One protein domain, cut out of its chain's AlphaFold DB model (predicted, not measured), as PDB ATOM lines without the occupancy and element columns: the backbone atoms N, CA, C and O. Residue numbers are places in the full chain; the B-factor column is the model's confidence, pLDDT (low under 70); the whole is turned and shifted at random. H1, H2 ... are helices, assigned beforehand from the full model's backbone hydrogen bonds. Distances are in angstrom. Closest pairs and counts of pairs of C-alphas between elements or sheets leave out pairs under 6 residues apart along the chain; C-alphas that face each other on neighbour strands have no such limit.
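AT A GLANCE: This is residues 6 to 135 of the 313 residues of an uncharacterized protein of Torrubiella hemipterigena (UniProt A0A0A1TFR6). Two long helices, H4 and H1, lie side by side and run opposite ways as a long rod, and at one end the two shorter helices H2 and H3 pack on as a hairpin, making a thicker head. The other end of the rod is the two long helices alone, where the first and last printed residues lie. The printed part has 130 residues with four named helices in the order H1, H2, H3, H4 and no named strand: all helix, an up-and-down bundle, each helix running against the one before it. It is only just loose, close to extended, with a radius of gyration of the C-alphas of 20.6 A, and spans 72 by 23 by 20 A.

HOW THE PARTS SIT: H4, residues 93 to 133, touches H1, residues 6 to 43, at a shallow tilt of 22 degrees, opposite ways; their closest C-alphas, of Thr 17 and Cys 121, are 6.5 A apart. With residues 93 to 103 alone, H4 touches H2, residues 50 to 63, at a steep tilt of 39 degrees, the same way; the closest C-alphas are those of Gln 50 and Leu 96, 5.9 A. H1 and H2 form a hairpin and touch through residues 34 to 43 of H1 alone, at 36 degrees, only just a steep tilt; the C-alphas of Ile 42 and Arg 53 come closest, at 4.9 A. H2 also forms a hairpin with H3, residues 75 to 85: they touch at a shallow tilt of 20 degrees, closest at the C-alphas of Ala 51 and Ala 82, 5.3 A. H3 is close to H4 but not clearly touching, and apart from H1. In H1, H2, H3 and H4 every O i to N i+4 pair is within hydrogen-bond range.

IN THESE COORDINATES: H4 measures 60.5 A from C-alpha 93 at (0.662, -59.768, 17.749) to C-alpha 133 at (7.392, 0.293, 19.371). H1 measures 53.7 A and begins at C-alpha 6 at (-5.217, 1.123, 13.317). H2 measures 20.4 A and H3 15.5 A.

THE WHOLE: The two C-alphas farthest apart, of Ala 89 and Thr 135, are 72.0 A apart. The printed part has no cut. The link from H2 to H3 is long, with 11 residues. The pLDDT is under 70 at residue 6, residues 64 to 73 and residues 131 to 135.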
ATOM      1  N   ASP A   6      -6.217   2.163  13.585       68.12
ATOM      2  CA  ASP A   6      -5.217   1.123  13.317       68.12
ATOM      3  C   ASP A   6      -4.512   0.641  14.594       68.12
ATOM      4  O   ASP A   6      -4.226  -0.551  14.739       68.12
ATOM      5  N   SER A   7      -4.280   1.531  15.568       72.56
ATOM      6  CA  SER A   7      -3.695   1.133  16.854       72.56
ATOM      7  C   SER A   7      -4.699   0.361  17.709       72.56
ATOM      8  O   SER A   7      -4.324  -0.605  18.374       72.56
ATOM      9  N   LEU A   8      -5.987   0.710  17.629       72.88
ATOM     10  CA  LEU A   8      -7.065  -0.043  18.274       72.88
ATOM     11  C   LEU A   8      -7.272  -1.425  17.642       72.88
ATOM     12  O   LEU A   8      -7.480  -2.401  18.365       72.88
ATOM     13  N   LEU A   9      -7.169  -1.530  16.314       74.81
ATOM     14  CA  LEU A   9      -7.204  -2.808  15.604       74.81
ATOM     15  C   LEU A   9      -6.027  -3.702  16.024       74.81
ATOM     16  O   LEU A   9      -6.231  -4.868  16.359       74.81
ATOM     17  N   SER A  10      -4.814  -3.142  16.076       77.31
ATOM     18  CA  SER A  10      -3.610  -3.835  16.551       77.31
ATOM     19  C   SER A  10      -3.762  -4.330  17.997       77.31
ATOM     20  O   SER A  10      -3.489  -5.497  18.282       77.31
ATOM     21  N   ALA A  11      -4.272  -3.486  18.900       77.62
ATOM     22  CA  ALA A  11      -4.533  -3.863  20.288       77.62
ATOM     23  C   ALA A  11      -5.582  -4.985  20.401       77.62
ATOM     24  O   ALA A  11      -5.419  -5.921  21.190       77.62
ATOM     25  N   ALA A  12      -6.635  -4.935  19.583       76.69
ATOM     26  CA  ALA A  12      -7.661  -5.970  19.550       76.69
ATOM     27  C   ALA A  12      -7.119  -7.308  19.007       76.69
ATOM     28  O   ALA A  12      -7.382  -8.353  19.602       76.69
ATOM     29  N   LEU A  13      -6.295  -7.291  17.952       80.19
ATOM     30  CA  LEU A  13      -5.598  -8.484  17.447       80.19
ATOM     31  C   LEU A  13      -4.650  -9.081  18.492       80.19
ATOM     32  O   LEU A  13      -4.615 -10.300  18.678       80.19
ATOM     33  N   GLN A  14      -3.919  -8.237  19.221       82.12
ATOM     34  CA  GLN A  14      -3.051  -8.680  20.310       82.12
ATOM     35  C   GLN A  14      -3.859  -9.351  21.432       82.12
ATOM     36  O   GLN A  14      -3.438 -10.378  21.965       82.12
ATOM     37  N   SER A  15      -5.031  -8.806  21.775       81.25
ATOM     38  CA  SER A  15      -5.941  -9.402  22.758       81.25
ATOM     39  C   SER A  15      -6.464 -10.766  22.297       81.25
ATOM     40  O   SER A  15      -6.335 -11.735  23.043       81.25
ATOM     41  N   ILE A  16      -6.953 -10.874  21.055       82.81
ATOM     42  CA  ILE A  16      -7.419 -12.143  20.466       82.81
ATOM     43  C   ILE A  16      -6.294 -13.185  20.471       82.81
ATOM     44  O   ILE A  16      -6.514 -14.331  20.862       82.81
ATOM     45  N   THR A  17      -5.075 -12.782  20.106       85.44
ATOM     46  CA  THR A  17      -3.902 -13.667  20.084       85.44
ATOM     47  C   THR A  17      -3.550 -14.165  21.483       85.44
ATOM     48  O   THR A  17      -3.365 -15.366  21.678       85.44
ATOM     49  N   LYS A  18      -3.519 -13.280  22.488       84.44
ATOM     50  CA  LYS A  18      -3.280 -13.667  23.890       84.44
ATOM     51  C   LYS A  18      -4.337 -14.648  24.393       84.44
ATOM     52  O   LYS A  18      -3.991 -15.647  25.021       84.44
ATOM     53  N   THR A  19      -5.605 -14.406  24.066       83.75
ATOM     54  CA  THR A  19      -6.688 -15.347  24.357       83.75
ATOM     55  C   THR A  19      -6.472 -16.680  23.641       83.75
ATOM     56  O   THR A  19      -6.621 -17.731  24.254       83.75
ATOM     57  N   LYS A  20      -6.070 -16.686  22.368       85.75
ATOM     58  CA  LYS A  20      -5.766 -17.933  21.658       85.75
ATOM     59  C   LYS A  20      -4.641 -18.713  22.340       85.75
ATOM     60  O   LYS A  20      -4.768 -19.922  22.510       85.75
ATOM     61  N   ILE A  21      -3.576 -18.038  22.776       87.50
ATOM     62  CA  ILE A  21      -2.455 -18.659  23.498       87.50
ATOM     63  C   ILE A  21      -2.930 -19.287  24.811       87.50
ATOM     64  O   ILE A  21      -2.557 -20.427  25.104       87.50
ATOM     65  N   SER A  22      -3.753 -18.582  25.597       85.50
ATOM     66  CA  SER A  22      -4.262 -19.115  26.867       85.50
ATOM     67  C   SER A  22      -5.128 -20.356  26.637       85.50
ATOM     68  O   SER A  22      -4.921 -21.382  27.288       85.50
ATOM     69  N   GLN A  23      -6.016 -20.308  25.640       83.94
ATOM     70  CA  GLN A  23      -6.879 -21.427  25.268       83.94
ATOM     71  C   GLN A  23      -6.077 -22.619  24.727       83.94
ATOM     72  O   GLN A  23      -6.285 -23.747  25.169       83.94
ATOM     73  N   LEU A  24      -5.109 -22.390  23.832       86.44
ATOM     74  CA  LEU A  24      -4.211 -23.437  23.333       86.44
ATOM     75  C   LEU A  24      -3.406 -24.077  24.463       86.44
ATOM     76  O   LEU A  24      -3.281 -25.297  24.499       86.44
ATOM     77  N   THR A  25      -2.893 -23.273  25.397       87.12
ATOM     78  CA  THR A  25      -2.131 -23.773  26.548       87.12
ATOM     79  C   THR A  25      -3.001 -24.660  27.432       87.12
ATOM     80  O   THR A  25      -2.566 -25.742  27.822       87.12
ATOM     81  N   ARG A  26      -4.243 -24.245  27.701       84.94
ATOM     82  CA  ARG A  26      -5.203 -25.034  28.482       84.94
ATOM     83  C   ARG A  26      -5.531 -26.362  27.800       84.94
ATOM     84  O   ARG A  26      -5.410 -27.414  28.424       84.94
ATOM     85  N   VAL A  27      -5.866 -26.325  26.509       83.19
ATOM     86  CA  VAL A  27      -6.147 -27.532  25.713       83.19
ATOM     87  C   VAL A  27      -4.928 -28.457  25.672       83.19
ATOM     88  O   VAL A  27      -5.071 -29.666  25.846       83.19
ATOM     89  N   GLN A  28      -3.724 -27.905  25.500       87.00
ATOM     90  CA  GLN A  28      -2.480 -28.672  25.510       87.00
ATOM     91  C   GLN A  28      -2.240 -29.344  26.869       87.00
ATOM     92  O   GLN A  28      -1.905 -30.524  26.906       87.00
ATOM     93  N   GLN A  29      -2.429 -28.634  27.982       88.56
ATOM     94  CA  GLN A  29      -2.250 -29.192  29.325       88.56
ATOM     95  C   GLN A  29      -3.231 -30.330  29.611       88.56
ATOM     96  O   GLN A  29      -2.816 -31.378  30.111       88.56
ATOM     97  N   ALA A  30      -4.508 -30.150  29.258       85.06
ATOM     98  CA  ALA A  30      -5.524 -31.191  29.393       85.06
ATOM     99  C   ALA A  30      -5.171 -32.424  28.544       85.06
ATOM    100  O   ALA A  30      -5.211 -33.554  29.032       85.06
ATOM    101  N   HIS A  31      -4.743 -32.203  27.300       85.94
ATOM    102  CA  HIS A  31      -4.295 -33.263  26.403       85.94
ATOM    103  C   HIS A  31      -3.060 -34.002  26.937       85.94
ATOM    104  O   HIS A  31      -3.021 -35.229  26.928       85.94
ATOM    105  N   ASP A  32      -2.046 -33.283  27.423       89.06
ATOM    106  CA  ASP A  32      -0.822 -33.880  27.960       89.06
ATOM    107  C   ASP A  32      -1.080 -34.664  29.255       89.06
ATOM    108  O   ASP A  32      -0.438 -35.693  29.477       89.06
ATOM    109  N   ALA A  33      -2.015 -34.211  30.098       89.31
ATOM    110  CA  ALA A  33      -2.453 -34.950  31.279       89.31
ATOM    111  C   ALA A  33      -3.138 -36.267  30.889       89.31
ATOM    112  O   ALA A  33      -2.684 -37.335  31.302       89.31
ATOM    113  N   TRP A  34      -4.140 -36.192  30.011       89.81
ATOM    114  CA  TRP A  34      -4.846 -37.358  29.482       89.81
ATOM    115  C   TRP A  34      -3.903 -38.364  28.800       89.81
ATOM    116  O   TRP A  34      -3.973 -39.574  29.038       89.81
ATOM    117  N   LEU A  35      -2.980 -37.875  27.968       89.81
ATOM    118  CA  LEU A  35      -2.036 -38.728  27.258       89.81
ATOM    119  C   LEU A  35      -1.067 -39.409  28.226       89.81
ATOM    120  O   LEU A  35      -0.712 -40.565  28.013       89.81
ATOM    121  N   ARG A  36      -0.637 -38.721  29.292       91.56
ATOM    122  CA  ARG A  36       0.231 -39.310  30.320       91.56
ATOM    123  C   ARG A  36      -0.455 -40.480  31.020       91.56
ATOM    124  O   ARG A  36       0.165 -41.527  31.172       91.56
ATOM    125  N   GLU A  37      -1.720 -40.317  31.395       91.62
ATOM    126  CA  GLU A  37      -2.525 -41.379  32.011       91.62
ATOM    127  C   GLU A  37      -2.720 -42.562  31.057       91.62
ATOM    128  O   GLU A  37      -2.476 -43.712  31.422       91.62
ATOM    129  N   THR A  38      -3.074 -42.276  29.802       90.38
ATOM    130  CA  THR A  38      -3.280 -43.305  28.774       90.38
ATOM    131  C   THR A  38      -1.988 -44.072  28.482       90.38
ATOM    132  O   THR A  38      -1.992 -45.298  28.399       90.38
ATOM    133  N   MET A  39      -0.853 -43.377  28.366       91.56
ATOM    134  CA  MET A  39       0.450 -44.008  28.143       91.56
ATOM    135  C   MET A  39       0.889 -44.860  29.335       91.56
ATOM    136  O   MET A  39       1.358 -45.975  29.119       91.56
ATOM    137  N   ALA A  40       0.664 -44.398  30.569       93.00
ATOM    138  CA  ALA A  40       0.938 -45.188  31.768       93.00
ATOM    139  C   ALA A  40       0.098 -46.479  31.804       93.00
ATOM    140  O   ALA A  40       0.627 -47.546  32.109       93.00
ATOM    141  N   ALA A  41      -1.180 -46.411  31.415       91.56
ATOM    142  CA  ALA A  41      -2.035 -47.593  31.301       91.56
ATOM    143  C   ALA A  41      -1.538 -48.577  30.223       91.56
ATOM    144  O   ALA A  41      -1.574 -49.787  30.430       91.56
ATOM    145  N   ILE A  42      -1.026 -48.080  29.091       90.75
ATOM    146  CA  ILE A  42      -0.439 -48.914  28.024       90.75
ATOM    147  C   ILE A  42       0.884 -49.559  28.465       90.75
ATOM    148  O   ILE A  42       1.213 -50.661  28.019       90.75
ATOM    149  N   GLU A  43       1.678 -48.864  29.274       91.50
ATOM    150  CA  GLU A  43       2.984 -49.324  29.766       91.50
ATOM    151  C   GLU A  43       2.875 -50.272  30.967       91.50
ATOM    152  O   GLU A  43       3.817 -51.012  31.235       91.50
ATOM    153  N   ALA A  44       1.719 -50.322  31.637       92.50
ATOM    154  CA  ALA A  44       1.443 -51.284  32.704       92.50
ATOM    155  C   ALA A  44       1.387 -52.747  32.215       92.50
ATOM    156  O   ALA A  44       1.544 -53.670  33.015       92.50
ATOM    157  N   PHE A  45       1.173 -52.968  30.916       90.44
ATOM    158  CA  PHE A  45       1.134 -54.295  30.304       90.44
ATOM    159  C   PHE A  45       2.444 -54.616  29.574       90.44
ATOM    160  O   PHE A  45       2.998 -53.773  28.867       90.44
ATOM    161  N   ASP A  46       2.895 -55.869  29.692       88.31
ATOM    162  CA  ASP A  46       4.085 -56.377  29.001       88.31
ATOM    163  C   ASP A  46       3.948 -56.290  27.466       88.31
ATOM    164  O   ASP A  46       2.857 -56.394  26.895       88.31
ATOM    165  N   ASP A  47       5.074 -56.168  26.764       81.00
ATOM    166  CA  ASP A  47       5.144 -56.087  25.302       81.00
ATOM    167  C   ASP A  47       4.673 -57.372  24.598       81.00
ATOM    168  O   ASP A  47       4.401 -57.363  23.389       81.00
ATOM    169  N   ASN A  48       4.532 -58.474  25.331       81.19
ATOM    170  CA  ASN A  48       3.927 -59.701  24.820       81.19
ATOM    171  C   ASN A  48       2.391 -59.644  24.819       81.19
ATOM    172  O   ASN A  48       1.757 -60.355  24.038       81.19
ATOM    173  N   ASN A  49       1.785 -58.757  25.613       87.38
ATOM    174  CA  ASN A  49       0.340 -58.663  25.777       87.38
ATOM    175  C   ASN A  49      -0.260 -57.486  24.987       87.38
ATOM    176  O   ASN A  49      -0.707 -56.475  25.524       87.38
ATOM    177  N   GLN A  50      -0.228 -57.603  23.657       87.38
ATOM    178  CA  GLN A  50      -0.639 -56.521  22.751       87.38
ATOM    179  C   GLN A  50      -2.157 -56.278  22.717       87.38
ATOM    180  O   GLN A  50      -2.574 -55.180  22.352       87.38
ATOM    181  N   ALA A  51      -2.971 -57.271  23.087       86.62
ATOM    182  CA  ALA A  51      -4.425 -57.128  23.151       86.62
ATOM    183  C   ALA A  51      -4.835 -56.194  24.299       86.62
ATOM    184  O   ALA A  51      -5.533 -55.212  24.058       86.62
ATOM    185  N   ASP A  52      -4.298 -56.412  25.502       88.81
ATOM    186  CA  ASP A  52      -4.616 -55.579  26.669       88.81
ATOM    187  C   ASP A  52      -4.082 -54.143  26.517       88.81
ATOM    188  O   ASP A  52      -4.720 -53.174  26.932       88.81
ATOM    189  N   ARG A  53      -2.951 -53.962  25.822       90.06
ATOM    190  CA  ARG A  53      -2.452 -52.623  25.452       90.06
ATOM    191  C   ARG A  53      -3.380 -51.894  24.488       90.06
ATOM    192  O   ARG A  53      -3.493 -50.672  24.561       90.06
ATOM    193  N   LEU A  54      -4.022 -52.621  23.575       88.94
ATOM    194  CA  LEU A  54      -5.007 -52.046  22.664       88.94
ATOM    195  C   LEU A  54      -6.299 -51.678  23.407       88.94
ATOM    196  O   LEU A  54      -6.857 -50.617  23.135       88.94
ATOM    197  N   ASP A  55      -6.716 -52.494  24.379       88.19
ATOM    198  CA  ASP A  55      -7.830 -52.174  25.281       88.19
ATOM    199  C   ASP A  55      -7.533 -50.904  26.104       88.19
ATOM    200  O   ASP A  55      -8.394 -50.034  26.233       88.19
ATOM    201  N   ALA A  56      -6.298 -50.728  26.587       88.94
ATOM    202  CA  ALA A  56      -5.880 -49.506  27.281       88.94
ATOM    203  C   ALA A  56      -5.936 -48.257  26.377       88.94
ATOM    204  O   ALA A  56      -6.408 -47.203  26.810       88.94
ATOM    205  N   VAL A  57      -5.519 -48.374  25.107       88.31
ATOM    206  CA  VAL A  57      -5.687 -47.301  24.104       88.31
ATOM    207  C   VAL A  57      -7.171 -46.974  23.919       88.31
ATOM    208  O   VAL A  57      -7.537 -45.802  23.883       88.31
ATOM    209  N   GLU A  58      -8.038 -47.984  23.822       86.19
ATOM    210  CA  GLU A  58      -9.482 -47.771  23.691       86.19
ATOM    211  C   GLU A  58     -10.064 -47.039  24.908       86.19
ATOM    212  O   GLU A  58     -10.814 -46.075  24.746       86.19
ATOM    213  N   MET A  59      -9.709 -47.464  26.123       85.06
ATOM    214  CA  MET A  59     -10.159 -46.816  27.356       85.06
ATOM    215  C   MET A  59      -9.725 -45.349  27.416       85.06
ATOM    216  O   MET A  59     -10.552 -44.495  27.735       85.06
ATOM    217  N   GLY A  60      -8.482 -45.040  27.033       83.75
ATOM    218  CA  GLY A  60      -8.010 -43.659  26.919       83.75
ATOM    219  C   GLY A  60      -8.795 -42.859  25.876       83.75
ATOM    220  O   GLY A  60      -9.240 -41.746  26.137       83.75
ATOM    221  N   LEU A  61      -9.064 -43.428  24.702       81.38
ATOM    222  CA  LEU A  61      -9.876 -42.754  23.681       81.38
ATOM    223  C   LEU A  61     -11.329 -42.527  24.131       81.38
ATOM    224  O   LEU A  61     -11.967 -41.581  23.674       81.38
ATOM    225  N   ASN A  62     -11.848 -43.365  25.029       76.88
ATOM    226  CA  ASN A  62     -13.192 -43.234  25.589       76.88
ATOM    227  C   ASN A  62     -13.321 -42.107  26.616       76.88
ATOM    228  O   ASN A  62     -14.430 -41.603  26.790       76.88
ATOM    229  N   SER A  63     -12.229 -41.731  27.283       75.12
ATOM    230  CA  SER A  63     -12.203 -40.635  28.255       75.12
ATOM    231  C   SER A  63     -11.895 -39.267  27.633       75.12
ATOM    232  O   SER A  63     -12.023 -38.255  28.316       75.12
ATOM    233  N   SER A  64     -11.519 -39.210  26.350       67.94
ATOM    234  CA  SER A  64     -11.137 -37.971  25.659       67.94
ATOM    235  C   SER A  64     -12.284 -37.307  24.879       67.94
ATOM    236  O   SER A  64     -13.220 -37.957  24.410       67.94
ATOM    237  N   HIS A  65     -12.163 -35.989  24.687       55.06
ATOM    238  CA  HIS A  65     -13.010 -35.147  23.831       55.06
ATOM    239  C   HIS A  65     -12.977 -35.591  22.339       55.06
ATOM    240  O   HIS A  65     -12.059 -36.292  21.911       55.06
ATOM    241  N   PRO A  66     -13.963 -35.195  21.498       54.41
ATOM    242  CA  PRO A  66     -14.438 -35.944  20.313       54.41
ATOM    243  C   PRO A  66     -13.502 -36.013  19.085       54.41
ATOM    244  O   PRO A  66     -13.923 -36.429  17.997       54.41
ATOM    245  N   SER A  67     -12.230 -35.642  19.227       53.38
ATOM    246  CA  SER A  67     -11.259 -35.550  18.129       53.38
ATOM    247  C   SER A  67     -10.932 -36.900  17.475       53.38
ATOM    248  O   SER A  67     -10.533 -36.932  16.313       53.38
ATOM    249  N   PHE A  68     -11.183 -38.025  18.154       52.62
ATOM    250  CA  PHE A  68     -10.925 -39.375  17.634       52.62
ATOM    251  C   PHE A  68     -12.186 -40.070  17.096       52.62
ATOM    252  O   PHE A  68     -12.421 -41.256  17.320       52.62
ATOM    253  N   SER A  69     -13.051 -39.342  16.389       50.53
ATOM    254  CA  SER A  69     -14.313 -39.912  15.891       50.53
ATOM    255  C   SER A  69     -14.196 -40.640  14.544       50.53
ATOM    256  O   SER A  69     -15.097 -41.403  14.189       50.53
ATOM    257  N   LYS A  70     -13.113 -40.448  13.771       51.91
ATOM    258  CA  LYS A  70     -13.011 -40.962  12.389       51.91
ATOM    259  C   LYS A  70     -11.607 -41.466  12.036       51.91
ATOM    260  O   LYS A  70     -10.613 -40.849  12.394       51.91
ATOM    261  N   GLY A  71     -11.536 -42.566  11.278       60.56
ATOM    262  CA  GLY A  71     -10.291 -43.101  10.703       60.56
ATOM    263  C   GLY A  71      -9.802 -44.414  11.323       60.56
ATOM    264  O   GLY A  71     -10.562 -45.144  11.953       60.56
ATOM    265  N   GLN A  72      -8.517 -44.726  11.128       59.28
ATOM    266  CA  GLN A  72      -7.893 -46.008  11.512       59.28
ATOM    267  C   GLN A  72      -7.769 -46.242  13.030       59.28
ATOM    268  O   GLN A  72      -7.435 -47.351  13.441       59.28
ATOM    269  N   LEU A  73      -8.039 -45.218  13.845       67.12
ATOM    270  CA  LEU A  73      -8.139 -45.288  15.307       67.12
ATOM    271  C   LEU A  73      -9.573 -45.037  15.792       67.12
ATOM    272  O   LEU A  73      -9.795 -44.649  16.934       67.12
ATOM    273  N   SER A  74     -10.567 -45.221  14.921       73.12
ATOM    274  CA  SER A  74     -11.955 -45.132  15.348       73.12
ATOM    275  C   SER A  74     -12.226 -46.176  16.433       73.12
ATOM    276  O   SER A  74     -11.923 -47.362  16.282       73.12
ATOM    277  N   LYS A  75     -12.837 -45.707  17.522       72.25
ATOM    278  CA  LYS A  75     -13.229 -46.483  18.705       72.25
ATOM    279  C   LYS A  75     -13.878 -47.833  18.375       72.25
ATOM    280  O   LYS A  75     -13.551 -48.858  18.970       72.25
ATOM    281  N   ALA A  76     -14.779 -47.854  17.391       74.50
ATOM    282  CA  ALA A  76     -15.486 -49.070  16.989       74.50
ATOM    283  C   ALA A  76     -14.545 -50.133  16.391       74.50
ATOM    284  O   ALA A  76     -14.735 -51.329  16.611       74.50
ATOM    285  N   TYR A  77     -13.507 -49.708  15.669       79.69
ATOM    286  CA  TYR A  77     -12.538 -50.626  15.073       79.69
ATOM    287  C   TYR A  77     -11.541 -51.148  16.104       79.69
ATOM    288  O   TYR A  77     -11.262 -52.343  16.107       79.69
ATOM    289  N   LEU A  78     -11.049 -50.288  17.003       79.31
ATOM    290  CA  LEU A  78     -10.100 -50.693  18.048       79.31
ATOM    291  C   LEU A  78     -10.718 -51.716  19.008       79.31
ATOM    292  O   LEU A  78     -10.122 -52.769  19.225       79.31
ATOM    293  N   SER A  79     -11.949 -51.468  19.461       80.06
ATOM    294  CA  SER A  79     -12.694 -52.407  20.315       80.06
ATOM    295  C   SER A  79     -12.963 -53.750  19.639       80.06
ATOM    296  O   SER A  79     -12.851 -54.809  20.256       80.06
ATOM    297  N   SER A  80     -13.304 -53.724  18.349       83.81
ATOM    298  CA  SER A  80     -13.531 -54.946  17.576       83.81
ATOM    299  C   SER A  80     -12.239 -55.745  17.420       83.81
ATOM    300  O   SER A  80     -12.254 -56.956  17.601       83.81
ATOM    301  N   TRP A  81     -11.116 -55.076  17.151       83.69
ATOM    302  CA  TRP A  81      -9.815 -55.722  16.965       83.69
ATOM    303  C   TRP A  81      -9.264 -56.312  18.261       83.69
ATOM    304  O   TRP A  81      -8.782 -57.446  18.250       83.69
ATOM    305  N   ALA A  82      -9.375 -55.590  19.378       82.25
ATOM    306  CA  ALA A  82      -8.945 -56.089  20.679       82.25
ATOM    307  C   ALA A  82      -9.729 -57.353  21.068       82.25
ATOM    308  O   ALA A  82      -9.132 -58.383  21.387       82.25
ATOM    309  N   LYS A  83     -11.057 -57.340  20.898       85.38
ATOM    310  CA  LYS A  83     -11.909 -58.517  21.133       85.38
ATOM    311  C   LYS A  83     -11.608 -59.669  20.174       85.38
ATOM    312  O   LYS A  83     -11.480 -60.802  20.626       85.38
ATOM    313  N   GLN A  84     -11.485 -59.399  18.874       86.25
ATOM    314  CA  GLN A  84     -11.227 -60.426  17.856       86.25
ATOM    315  C   GLN A  84      -9.881 -61.113  18.068       86.25
ATOM    316  O   GLN A  84      -9.807 -62.331  17.956       86.25
ATOM    317  N   SER A  85      -8.842 -60.372  18.459       85.81
ATOM    318  CA  SER A  85      -7.506 -60.940  18.679       85.81
ATOM    319  C   SER A  85      -7.430 -62.017  19.763       85.81
ATOM    320  O   SER A  85      -6.491 -62.807  19.775       85.81
ATOM    321  N   ARG A  86      -8.429 -62.089  20.653       83.44
ATOM    322  CA  ARG A  86      -8.522 -63.124  21.692       83.44
ATOM    323  C   ARG A  86      -9.019 -64.468  21.153       83.44
ATOM    324  O   ARG A  86      -8.823 -65.488  21.806       83.44
ATOM    325  N   PHE A  87      -9.671 -64.469  19.990       85.38
ATOM    326  CA  PHE A  87     -10.322 -65.650  19.409       85.38
ATOM    327  C   PHE A  87      -9.833 -65.981  17.991       85.38
ATOM    328  O   PHE A  87     -10.004 -67.112  17.543       85.38
ATOM    329  N   ASP A  88      -9.232 -65.020  17.287       84.69
ATOM    330  CA  ASP A  88      -8.795 -65.149  15.900       84.69
ATOM    331  C   ASP A  88      -7.263 -65.231  15.800       84.69
ATOM    332  O   ASP A  88      -6.550 -64.242  15.967       84.69
ATOM    333  N   ALA A  89      -6.759 -66.423  15.471       78.69
ATOM    334  CA  ALA A  89      -5.331 -66.686  15.289       78.69
ATOM    335  C   ALA A  89      -4.726 -66.015  14.037       78.69
ATOM    336  O   ALA A  89      -3.501 -65.983  13.897       78.69
ATOM    337  N   SER A  90      -5.548 -65.479  13.125       81.81
ATOM    338  CA  SER A  90      -5.071 -64.719  11.961       81.81
ATOM    339  C   SER A  90      -4.591 -63.306  12.325       81.81
ATOM    340  O   SER A  90      -3.813 -62.700  11.584       81.81
ATOM    341  N   LEU A  91      -4.988 -62.796  13.496       83.50
ATOM    342  CA  LEU A  91      -4.515 -61.526  14.034       83.50
ATOM    343  C   LEU A  91      -3.209 -61.733  14.802       83.50
ATOM    344  O   LEU A  91      -3.188 -61.971  16.008       83.50
ATOM    345  N   SER A  92      -2.085 -61.609  14.097       86.00
ATOM    346  CA  SER A  92      -0.773 -61.722  14.728       86.00
ATOM    347  C   SER A  92      -0.514 -60.577  15.728       86.00
ATOM    348  O   SER A  92      -0.916 -59.429  15.495       86.00
ATOM    349  N   PRO A  93       0.271 -60.815  16.798       85.50
ATOM    350  CA  PRO A  93       0.662 -59.768  17.749       85.50
ATOM    351  C   PRO A  93       1.362 -58.562  17.097       85.50
ATOM    352  O   PRO A  93       1.292 -57.443  17.604       85.50
ATOM    353  N   SER A  94       2.018 -58.763  15.948       88.56
ATOM    354  CA  SER A  94       2.656 -57.691  15.176       88.56
ATOM    355  C   SER A  94       1.655 -56.686  14.597       88.56
ATOM    356  O   SER A  94       1.959 -55.493  14.548       88.56
ATOM    357  N   VAL A  95       0.455 -57.131  14.209       87.31
ATOM    358  CA  VAL A  95      -0.613 -56.261  13.689       87.31
ATOM    359  C   VAL A  95      -1.177 -55.379  14.805       87.31
ATOM    360  O   VAL A  95      -1.328 -54.171  14.613       87.31
ATOM    361  N   LEU A  96      -1.414 -55.945  15.992       87.81
ATOM    362  CA  LEU A  96      -1.870 -55.190  17.167       87.81
ATOM    363  C   LEU A  96      -0.824 -54.162  17.611       87.81
ATOM    364  O   LEU A  96      -1.140 -52.986  17.800       87.81
ATOM    365  N   ARG A  97       0.449 -54.570  17.654       89.81
ATOM    366  CA  ARG A  97       1.572 -53.672  17.948       89.81
ATOM    367  C   ARG A  97       1.646 -52.505  16.966       89.81
ATOM    368  O   ARG A  97       1.890 -51.368  17.369       89.81
ATOM    369  N   ALA A  98       1.404 -52.752  15.678       89.44
ATOM    370  CA  ALA A  98       1.376 -51.695  14.672       89.44
ATOM    371  C   ALA A  98       0.267 -50.658  14.933       89.44
ATOM    372  O   ALA A  98       0.471 -49.478  14.637       89.44
ATOM    373  N   ARG A  99      -0.872 -51.062  15.517       87.38
ATOM    374  CA  ARG A  99      -1.966 -50.152  15.902       87.38
ATOM    375  C   ARG A  99      -1.628 -49.314  17.126       87.38
ATOM    376  O   ARG A  99      -1.791 -48.098  17.070       87.38
ATOM    377  N   VAL A 100      -1.073 -49.924  18.170       88.62
ATOM    378  CA  VAL A 100      -0.572 -49.183  19.341       88.62
ATOM    379  C   VAL A 100       0.500 -48.171  18.913       88.62
ATOM    380  O   VAL A 100       0.470 -47.010  19.314       88.62
ATOM    381  N   ASN A 101       1.408 -48.561  18.015       90.38
ATOM    382  CA  ASN A 101       2.418 -47.651  17.468       90.38
ATOM    383  C   ASN A 101       1.818 -46.546  16.587       90.38
ATOM    384  O   ASN A 101       2.343 -45.435  16.562       90.38
ATOM    385  N   LEU A 102       0.734 -46.824  15.856       88.44
ATOM    386  CA  LEU A 102       0.016 -45.800  15.098       88.44
ATOM    387  C   LEU A 102      -0.573 -44.739  16.030       88.44
ATOM    388  O   LEU A 102      -0.379 -43.558  15.756       88.44
ATOM    389  N   PHE A 103      -1.209 -45.154  17.130       87.31
ATOM    390  CA  PHE A 103      -1.673 -44.244  18.178       87.31
ATOM    391  C   PHE A 103      -0.525 -43.365  18.684       87.31
ATOM    392  O   PHE A 103      -0.575 -42.150  18.516       87.31
ATOM    393  N   LYS A 104       0.584 -43.964  19.141       89.69
ATOM    394  CA  LYS A 104       1.764 -43.210  19.616       89.69
ATOM    395  C   LYS A 104       2.289 -42.193  18.591       89.69
ATOM    396  O   LYS A 104       2.666 -41.085  18.965       89.69
ATOM    397  N   ARG A 105       2.309 -42.544  17.299       89.81
ATOM    398  CA  ARG A 105       2.726 -41.623  16.225       89.81
ATOM    399  C   ARG A 105       1.754 -40.463  16.031       89.81
ATOM    400  O   ARG A 105       2.209 -39.340  15.836       89.81
ATOM    401  N   MET A 106       0.449 -40.722  16.067       86.25
ATOM    402  CA  MET A 106      -0.562 -39.669  15.945       86.25
ATOM    403  C   MET A 106      -0.488 -38.693  17.120       86.25
ATOM    404  O   MET A 106      -0.517 -37.486  16.906       86.25
ATOM    405  N   GLU A 107      -0.271 -39.201  18.331       87.31
ATOM    406  CA  GLU A 107      -0.085 -38.367  19.521       87.31
ATOM    407  C   GLU A 107       1.198 -37.530  19.459       87.31
ATOM    408  O   GLU A 107       1.195 -36.345  19.797       87.31
ATOM    409  N   ALA A 108       2.297 -38.102  18.956       89.19
ATOM    410  CA  ALA A 108       3.523 -37.347  18.701       89.19
ATOM    411  C   ALA A 108       3.297 -36.228  17.671       89.19
ATOM    412  O   ALA A 108       3.727 -35.094  17.877       89.19
ATOM    413  N   GLN A 109       2.562 -36.513  16.593       88.06
ATOM    414  CA  GLN A 109       2.190 -35.502  15.605       88.06
ATOM    415  C   GLN A 109       1.313 -34.405  16.223       88.06
ATOM    416  O   GLN A 109       1.519 -33.226  15.942       88.06
ATOM    417  N   GLN A 110       0.351 -34.766  17.074       85.12
ATOM    418  CA  GLN A 110      -0.531 -33.803  17.729       85.12
ATOM    419  C   GLN A 110       0.238 -32.879  18.686       85.12
ATOM    420  O   GLN A 110      -0.004 -31.671  18.691       85.12
ATOM    421  N   LYS A 111       1.230 -33.404  19.414       87.44
ATOM    422  CA  LYS A 111       2.160 -32.595  20.218       87.44
ATOM    423  C   LYS A 111       2.933 -31.579  19.384       87.44
ATOM    424  O   LYS A 111       2.986 -30.406  19.755       87.44
ATOM    425  N   GLU A 112       3.478 -31.993  18.240       90.62
ATOM    426  CA  GLU A 112       4.162 -31.057  17.338       90.62
ATOM    427  C   GLU A 112       3.200 -29.992  16.794       90.62
ATOM    428  O   GLU A 112       3.567 -28.821  16.708       90.62
ATOM    429  N   ARG A 113       1.937 -30.340  16.509       88.31
ATOM    430  CA  ARG A 113       0.922 -29.350  16.100       88.31
ATOM    431  C   ARG A 113       0.679 -28.294  17.174       88.31
ATOM    432  O   ARG A 113       0.637 -27.112  16.837       88.31
ATOM    433  N   PHE A 114       0.561 -28.687  18.443       87.00
ATOM    434  CA  PHE A 114       0.443 -27.725  19.545       87.00
ATOM    435  C   PHE A 114       1.683 -26.835  19.656       87.00
ATOM    436  O   PHE A 114       1.558 -25.617  19.783       87.00
ATOM    437  N   ARG A 115       2.878 -27.422  19.534       89.62
ATOM    438  CA  ARG A 115       4.144 -26.681  19.564       89.62
ATOM    439  C   ARG A 115       4.236 -25.645  18.443       89.62
ATOM    440  O   ARG A 115       4.589 -24.501  18.717       89.62
ATOM    441  N   PHE A 116       3.900 -26.014  17.205       91.38
ATOM    442  CA  PHE A 116       3.906 -25.083  16.074       91.38
ATOM    443  C   PHE A 116       2.848 -23.990  16.217       91.38
ATOM    444  O   PHE A 116       3.148 -22.828  15.954       91.38
ATOM    445  N   ALA A 117       1.641 -24.336  16.672       88.19
ATOM    446  CA  ALA A 117       0.589 -23.353  16.914       88.19
ATOM    447  C   ALA A 117       1.020 -22.317  17.963       88.19
ATOM    448  O   ALA A 117       0.812 -21.120  17.768       88.19
ATOM    449  N   ARG A 118       1.677 -22.764  19.039       88.06
ATOM    450  CA  ARG A 118       2.229 -21.873  20.064       88.06
ATOM    451  C   ARG A 118       3.341 -20.984  19.514       88.06
ATOM    452  O   ARG A 118       3.247 -19.772  19.658       88.06
ATOM    453  N   LEU A 119       4.322 -21.566  18.820       90.50
ATOM    454  CA  LEU A 119       5.414 -20.812  18.195       90.50
ATOM    455  C   LEU A 119       4.887 -19.720  17.253       90.50
ATOM    456  O   LEU A 119       5.397 -18.605  17.260       90.50
ATOM    457  N   TYR A 120       3.859 -20.034  16.461       88.31
ATOM    458  CA  TYR A 120       3.216 -19.066  15.577       88.31
ATOM    459  C   TYR A 120       2.586 -17.907  16.358       88.31
ATOM    460  O   TYR A 120       2.793 -16.749  16.004       88.31
ATOM    461  N   CYS A 121       1.848 -18.201  17.431       85.31
ATOM    462  CA  CYS A 121       1.224 -17.163  18.249       85.31
ATOM    463  C   CYS A 121       2.263 -16.293  18.975       85.31
ATOM    464  O   CYS A 121       2.074 -15.080  19.074       85.31
ATOM    465  N   ASP A 122       3.359 -16.892  19.444       87.56
ATOM    466  CA  ASP A 122       4.466 -16.175  20.081       87.56
ATOM    467  C   ASP A 122       5.145 -15.235  19.067       87.56
ATOM    468  O   ASP A 122       5.268 -14.038  19.322       87.56
ATOM    469  N   LEU A 123       5.461 -15.729  17.862       89.31
ATOM    470  CA  LEU A 123       6.053 -14.919  16.792       89.31
ATOM    471  C   LEU A 123       5.132 -13.772  16.350       89.31
ATOM    472  O   LEU A 123       5.590 -12.654  16.113       89.31
ATOM    473  N   LEU A 124       3.827 -14.033  16.251       84.62
ATOM    474  CA  LEU A 124       2.832 -13.017  15.913       84.62
ATOM    475  C   LEU A 124       2.724 -11.959  17.021       84.62
ATOM    476  O   LEU A 124       2.615 -10.768  16.729       84.62
ATOM    477  N   THR A 125       2.819 -12.370  18.286       84.62
ATOM    478  CA  THR A 125       2.855 -11.449  19.429       84.62
ATOM    479  C   THR A 125       4.101 -10.565  19.387       84.62
ATOM    480  O   THR A 125       3.985  -9.349  19.574       84.62
ATOM    481  N   ASP A 126       5.269 -11.136  19.086       86.06
ATOM    482  CA  ASP A 126       6.522 -10.391  18.939       86.06
ATOM    483  C   ASP A 126       6.449  -9.393  17.778       86.06
ATOM    484  O   ASP A 126       6.818  -8.226  17.935       86.06
ATOM    485  N   TRP A 127       5.906  -9.812  16.633       85.38
ATOM    486  CA  TRP A 127       5.752  -8.956  15.457       85.38
ATOM    487  C   TRP A 127       4.800  -7.775  15.706       85.38
ATOM    488  O   TRP A 127       5.130  -6.628  15.382       85.38
ATOM    489  N   ILE A 128       3.647  -8.021  16.343       80.75
ATOM    490  CA  ILE A 128       2.707  -6.953  16.724       80.75
ATOM    491  C   ILE A 128       3.368  -5.987  17.714       80.75
ATOM    492  O   ILE A 128       3.238  -4.769  17.572       80.75
ATOM    493  N   SER A 129       4.116  -6.512  18.688       80.12
ATOM    494  CA  SER A 129       4.777  -5.695  19.712       80.12
ATOM    495  C   SER A 129       5.869  -4.799  19.113       80.12
ATOM    496  O   SER A 129       5.953  -3.622  19.455       80.12
ATOM    497  N   GLN A 130       6.657  -5.304  18.161       76.94
ATOM    498  CA  GLN A 130       7.674  -4.511  17.452       76.94
ATOM    499  C   GLN A 130       7.061  -3.406  16.580       76.94
ATOM    500  O   GLN A 130       7.606  -2.304  16.503       76.94
ATOM    501  N   SER A 131       5.905  -3.677  15.972       64.88
ATOM    502  CA  SER A 131       5.173  -2.702  15.153       64.88
ATOM    503  C   SER A 131       4.633  -1.531  15.987       64.88
ATOM    504  O   SER A 131       4.587  -0.401  15.508       64.88
ATOM    505  N   GLN A 132       4.279  -1.771  17.254       60.78
ATOM    506  CA  GLN A 132       3.839  -0.721  18.181       60.78
ATOM    507  C   GLN A 132       5.006   0.151  18.679       60.78
ATOM    508  O   GLN A 132       4.857   1.370  18.783       60.78
ATOM    509  N   VAL A 133       6.188  -0.435  18.911       53.75
ATOM    510  CA  VAL A 133       7.392   0.293  19.371       53.75
ATOM    511  C   VAL A 133       7.880   1.325  18.343       53.75
ATOM    512  O   VAL A 133       8.398   2.366  18.730       53.75
ATOM    513  N   GLN A 134       7.647   1.109  17.044       48.53
ATOM    514  CA  GLN A 134       8.030   2.068  15.996       48.53
ATOM    515  C   GLN A 134       7.137   3.325  15.925       48.53
ATOM    516  O   GLN A 134       7.448   4.246  15.173       48.53
ATOM    517  N   THR A 135       6.050   3.399  16.705       44.91
ATOM    518  CA  THR A 135       5.080   4.517  16.668       44.91
ATOM    519  C   THR A 135       5.099   5.427  17.899       44.91
ATOM    520  O   THR A 135       4.286   6.347  17.989       44.91
TER     521      THR A 135